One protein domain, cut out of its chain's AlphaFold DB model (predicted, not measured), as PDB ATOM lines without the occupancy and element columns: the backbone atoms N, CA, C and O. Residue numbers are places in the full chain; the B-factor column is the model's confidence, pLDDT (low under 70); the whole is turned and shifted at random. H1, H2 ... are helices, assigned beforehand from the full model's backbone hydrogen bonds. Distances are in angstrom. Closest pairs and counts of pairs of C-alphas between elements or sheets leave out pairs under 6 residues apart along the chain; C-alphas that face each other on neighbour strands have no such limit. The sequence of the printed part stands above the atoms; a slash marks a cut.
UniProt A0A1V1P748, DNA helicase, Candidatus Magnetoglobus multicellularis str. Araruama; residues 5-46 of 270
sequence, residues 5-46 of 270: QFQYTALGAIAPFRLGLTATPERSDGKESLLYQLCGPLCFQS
ATOM      1  N   GLN A   5      92.100 -27.121  -6.449       57.72
ATOM      2  CA  GLN A   5      90.717 -27.144  -6.940       57.72
ATOM      3  C   GLN A   5      89.641 -26.957  -5.855       57.72
ATOM      4  O   GLN A   5      88.625 -26.323  -6.111       57.72
ATOM      5  N   PHE A   6      89.851 -27.444  -4.636       65.25
ATOM      6  CA  PHE A   6      88.835 -27.381  -3.581       65.25
ATOM      7  C   PHE A   6      88.838 -26.070  -2.786       65.25
ATOM      8  O   PHE A   6      87.893 -25.787  -2.052       65.25
ATOM      9  N   GLN A   7      89.882 -25.248  -2.938       72.31
ATOM     10  CA  GLN A   7      89.923 -23.899  -2.364       72.31
ATOM     11  C   GLN A   7      88.855 -23.011  -3.007       72.31
ATOM     12  O   GLN A   7      88.183 -22.248  -2.316       72.31
ATOM     13  N   TYR A   8      88.634 -23.181  -4.313       75.81
ATOM     14  CA  TYR A   8      87.605 -22.457  -5.056       75.81
ATOM     15  C   TYR A   8      86.193 -22.747  -4.549       75.81
ATOM     16  O   TYR A   8      85.356 -21.852  -4.554       75.81
ATOM     17  N   THR A   9      85.929 -23.953  -4.041       77.56
ATOM     18  CA  THR A   9      84.629 -24.288  -3.445       77.56
ATOM     19  C   THR A   9      84.373 -23.491  -2.166       77.56
ATOM     20  O   THR A   9      83.274 -22.982  -1.974       77.56
ATOM     21  N   ALA A  10      85.387 -23.330  -1.310       75.75
ATOM     22  CA  ALA A  10      85.268 -22.525  -0.094       75.75
ATOM     23  C   ALA A  10      85.194 -21.018  -0.396       75.75
ATOM     24  O   ALA A  10      84.461 -20.290   0.269       75.75
ATOM     25  N   LEU A  11      85.929 -20.538  -1.404       80.75
ATOM     26  CA  LEU A  11      85.895 -19.132  -1.823       80.75
ATOM     27  C   LEU A  11      84.584 -18.759  -2.528       80.75
ATOM     28  O   LEU A  11      84.057 -17.680  -2.291       80.75
ATOM     29  N   GLY A  12      84.040 -19.653  -3.354       81.44
ATOM     30  CA  GLY A  12      82.786 -19.439  -4.079       81.44
ATOM     31  C   GLY A  12      81.524 -19.622  -3.229       81.44
ATOM     32  O   GLY A  12      80.431 -19.282  -3.676       81.44
ATOM     33  N   ALA A  13      81.644 -20.156  -2.011       82.38
ATOM     34  CA  ALA A  13      80.513 -20.344  -1.116       82.38
ATOM     35  C   ALA A  13      80.189 -19.056  -0.338       82.38
ATOM     36  O   ALA A  13      80.957 -18.629   0.525       82.38
ATOM     37  N   ILE A  14      78.991 -18.507  -0.552       88.62
ATOM     38  CA  ILE A  14      78.434 -17.366   0.207       88.62
ATOM     39  C   ILE A  14      77.981 -17.732   1.634       88.62
ATOM     40  O   ILE A  14      77.315 -16.944   2.298       88.62
ATOM     41  N   ALA A  15      78.297 -18.942   2.104       84.75
ATOM     42  CA  ALA A  15      77.879 -19.429   3.410       84.75
ATOM     43  C   ALA A  15      78.523 -18.588   4.536       84.75
ATOM     44  O   ALA A  15      79.756 -18.575   4.638       84.75
ATOM     45  N   PRO A  16      77.717 -17.926   5.394       82.19
ATOM     46  CA  PRO A  16      78.225 -17.070   6.468       82.19
ATOM     47  C   PRO A  16      78.834 -17.871   7.626       82.19
ATOM     48  O   PRO A  16      79.665 -17.351   8.362       82.19
ATOM     49  N   PHE A  17      78.456 -19.145   7.769       87.12
ATOM     50  CA  PHE A  17      78.967 -20.046   8.800       87.12
ATOM     51  C   PHE A  17      79.722 -21.206   8.160       87.12
ATOM     52  O   PHE A  17      79.233 -21.838   7.221       87.12
ATOM     53  N   ARG A  18      80.922 -21.485   8.671       84.88
ATOM     54  CA  ARG A  18      81.826 -22.513   8.150       84.88
ATOM     55  C   ARG A  18      82.343 -23.359   9.307       84.88
ATOM     56  O   ARG A  18      82.707 -22.823  10.347       84.88
ATOM     57  N   LEU A  19      82.373 -24.676   9.117       84.25
ATOM     58  CA  LEU A  19      82.939 -25.626  10.072       84.25
ATOM     59  C   LEU A  19      83.889 -26.569   9.335       84.25
ATOM     60  O   LEU A  19      83.476 -27.312   8.444       84.25
ATOM     61  N   GLY A  20      85.170 -26.528   9.697       80.44
ATOM     62  CA  GLY A  20      86.185 -27.444   9.186       80.44
ATOM     63  C   GLY A  20      86.390 -28.621  10.134       80.44
ATOM     64  O   GLY A  20      86.639 -28.417  11.316       80.44
ATOM     65  N   LEU A  21      86.336 -29.850   9.615       77.31
ATOM     66  CA  LEU A  21      86.656 -31.065  10.367       77.31
ATOM     67  C   LEU A  21      87.909 -31.710   9.765       77.31
ATOM     68  O   LEU A  21      87.939 -32.039   8.577       77.31
ATOM     69  N   THR A  22      88.959 -31.871  10.567       70.00
ATOM     70  CA  THR A  22      90.194 -32.551  10.160       70.00
ATOM     71  C   THR A  22      90.832 -33.254  11.352       70.00
ATOM     72  O   THR A  22      90.821 -32.728  12.460       70.00
ATOM     73  N   ALA A  23      91.391 -34.441  11.121       60.09
ATOM     74  CA  ALA A  23      92.177 -35.159  12.124       60.09
ATOM     75  C   ALA A  23      93.640 -34.679  12.167       60.09
ATOM     76  O   ALA A  23      94.328 -34.867  13.163       60.09
ATOM     77  N   THR A  24      94.107 -34.048  11.087       59.50
ATOM     78  CA  THR A  24      95.471 -33.537  10.925       59.50
ATOM     79  C   THR A  24      95.396 -32.106  10.376       59.50
ATOM     80  O   THR A  24      95.224 -31.909   9.170       59.50
ATOM     81  N   PRO A  25      95.389 -31.078  11.245       58.78
ATOM     82  CA  PRO A  25      95.386 -29.682  10.801       58.78
ATOM     83  C   PRO A  25      96.753 -29.255  10.244       58.78
ATOM     84  O   PRO A  25      96.806 -28.474   9.294       58.78
ATOM     85  N   GLU A  26      97.832 -29.823  10.786       58.84
ATOM     86  CA  GLU A  26      99.214 -29.572  10.376       58.84
ATOM     87  C   GLU A  26      99.516 -30.237   9.032       58.84
ATOM     88  O   GLU A  26      99.232 -31.423   8.817       58.84
ATOM     89  N   ARG A  27     100.101 -29.474   8.105       58.31
ATOM     90  CA  ARG A  27     100.403 -29.954   6.750       58.31
ATOM     91  C   ARG A  27     101.896 -29.932   6.469       58.31
ATOM     92  O   ARG A  27     102.572 -28.937   6.704       58.31
ATOM     93  N   SER A  28     102.385 -30.986   5.820       47.34
ATOM     94  CA  SER A  28     103.775 -31.080   5.355       47.34
ATOM     95  C   SER A  28     104.149 -30.060   4.270       47.34
ATOM     96  O   SER A  28     105.331 -29.882   3.993       47.34
ATOM     97  N   ASP A  29     103.164 -29.397   3.655       58.47
ATOM     98  CA  ASP A  29     103.354 -28.357   2.638       58.47
ATOM     99  C   ASP A  29     103.292 -26.921   3.196       58.47
ATOM    100  O   ASP A  29     103.369 -25.972   2.415       58.47
ATOM    101  N   GLY A  30     103.128 -26.748   4.517       59.84
ATOM    102  CA  GLY A  30     103.099 -25.440   5.187       59.84
ATOM    103  C   GLY A  30     101.881 -24.563   4.862       59.84
ATOM    104  O   GLY A  30     101.847 -23.395   5.241       59.84
ATOM    105  N   LYS A  31     100.862 -25.086   4.163       65.12
ATOM    106  CA  LYS A  31      99.663 -24.325   3.746       65.12
ATOM    107  C   LYS A  31      98.508 -24.395   4.747       65.12
ATOM    108  O   LYS A  31      97.344 -24.237   4.379       65.12
ATOM    109  N   GLU A  32      98.809 -24.660   6.009       66.06
ATOM    110  CA  GLU A  32      97.826 -24.732   7.096       66.06
ATOM    111  C   GLU A  32      97.147 -23.385   7.374       66.06
ATOM    112  O   GLU A  32      95.947 -23.342   7.632       66.06
ATOM    113  N   SER A  33      97.869 -22.274   7.201       70.62
ATOM    114  CA  SER A  33      97.336 -20.914   7.351       70.62
ATOM    115  C   SER A  33      96.133 -20.649   6.443       70.62
ATOM    116  O   SER A  33      95.189 -19.965   6.836       70.62
ATOM    117  N   LEU A  34      96.115 -21.261   5.257       74.44
ATOM    118  CA  LEU A  34      95.018 -21.134   4.304       74.44
ATOM    119  C   LEU A  34      93.727 -21.802   4.805       74.44
ATOM    120  O   LEU A  34      92.635 -21.361   4.460       74.44
ATOM    121  N   LEU A  35      93.829 -22.855   5.625       73.56
ATOM    122  CA  LEU A  35      92.658 -23.495   6.236       73.56
ATOM    123  C   LEU A  35      91.994 -22.548   7.231       73.56
ATOM    124  O   LEU A  35      90.774 -22.395   7.199       73.56
ATOM    125  N   TYR A  36      92.799 -21.881   8.057       77.44
ATOM    126  CA  TYR A  36      92.296 -20.924   9.036       77.44
ATOM    127  C   TYR A  36      91.707 -19.676   8.378       77.44
ATOM    128  O   TYR A  36      90.696 -19.157   8.844       77.44
ATOM    129  N   GLN A  37      92.269 -19.239   7.248       79.81
ATOM    130  CA  GLN A  37      91.698 -18.150   6.450       79.81
ATOM    131  C   GLN A  37      90.351 -18.523   5.819       79.81
ATOM    132  O   GLN A  37      89.445 -17.695   5.775       79.81
ATOM    133  N   LEU A  38      90.202 -19.754   5.321       80.75
ATOM    134  CA  LEU A  38      88.990 -20.174   4.614       80.75
ATOM    135  C   LEU A  38      87.857 -20.601   5.552       80.75
ATOM    136  O   LEU A  38      86.695 -20.345   5.242       80.75
ATOM    137  N   CYS A  39      88.166 -21.271   6.661       81.50
ATOM    138  CA  CYS A  39      87.165 -21.871   7.547       81.50
ATOM    139  C   CYS A  39      87.069 -21.198   8.923       81.50
ATOM    140  O   CYS A  39      86.103 -21.465   9.633       81.50
ATOM    141  N   GLY A  40      88.024 -20.341   9.291       82.50
ATOM    142  CA  GLY A  40      88.148 -19.769  10.632       82.50
ATOM    143  C   GLY A  40      89.196 -20.485  11.499       82.50
ATOM    144  O   GLY A  40      89.728 -21.522  11.099       82.50
ATOM    145  N   PRO A  41      89.531 -19.920  12.675       84.31
ATOM    146  CA  PRO A  41      90.562 -20.446  13.571       84.31
ATOM    147  C   PRO A  41      90.204 -21.826  14.144       84.31
ATOM    148  O   PRO A  41      89.059 -22.273  14.085       84.31
ATOM    149  N   LEU A  42      91.192 -22.509  14.727       79.00
ATOM    150  CA  LEU A  42      90.973 -23.774  15.426       79.00
ATOM    151  C   LEU A  42      90.108 -23.550  16.674       79.00
ATOM    152  O   LEU A  42      90.581 -23.017  17.672       79.00
ATOM    153  N   CYS A  43      88.845 -23.969  16.619       81.94
ATOM    154  CA  CYS A  43      87.919 -23.818  17.745       81.94
ATOM    155  C   CYS A  43      88.039 -24.947  18.777       81.94
ATOM    156  O   CYS A  43      87.786 -24.733  19.958       81.94
ATOM    157  N   PHE A  44      88.374 -26.160  18.332       79.38
ATOM    158  CA  PHE A  44      88.482 -27.332  19.193       79.38
ATOM    159  C   PHE A  44      89.480 -28.324  18.605       79.38
ATOM    160  O   PHE A  44      89.429 -28.645  17.417       79.38
ATOM    161  N   GLN A  45      90.354 -28.841  19.458       73.56
ATOM    162  CA  GLN A  45      91.239 -29.951  19.151       73.56
ATOM    163  C   GLN A  45      91.192 -30.900  20.333       73.56
ATOM    164  O   GLN A  45      91.260 -30.465  21.477       73.56
ATOM    165  N   SER A  46      91.084 -32.189  20.043       66.75
ATOM    166  CA  SER A  46      91.294 -33.211  21.051       66.75
ATOM    167  C   SER A  46      92.244 -34.258  20.511       66.75
ATOM    168  O   SER A  46      92.193 -34.635  19.336       66.75
TER     169      SER A  46
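Overview. This is residues 5 to 46 of the 270 residues of the protein "DNA helicase" of Candidatus Magnetoglobus multicellularis str. Araruama (UniProt A0A1V1P748). There is little regular structure here: two short helices, H1 and H2, touch at a slant, and a wide loop, residues 13 to 31, swings out from the end of H1 and returns to the start of H2. After H2, residues 40 to 46 run on as a tail. The printed part has 42 residues, with two named helices and no named strand; the class is all helix, though the helices hold only 16 residues. It is only just compact, close to loose, with a radius of gyration of the C-alphas of 10.7 A and spans of 28 by 22 by 14 A.

Along the chain. Find C-alpha 5 at (90.717, -27.144, -6.940); from there H1, residues 5 to 12, runs 11.4 A. H2, residues 32 to 39, runs 11.0 A to C-alpha 39 at (87.165, -21.871, 7.547).

Arrangement. Look at Ala 10 and Leu 38, whose C-alphas, 6.4 A apart, are the closest of H1 and H2, which touch. The helices run the same way at a steep tilt of 39 degrees. Every O i to N i+4 pair is within hydrogen-bond range in H2, and 2 of 4 in H1.

Size, cuts and confidence. The C-alphas farthest apart, those of Gly 12 and Ser 46, stand 29.9 A apart. The printed part has no cut, and the link from H1 to H2 is long, 19 residues. Confidence is under 70 at residues 5 to 6, 23 to 32 and 46.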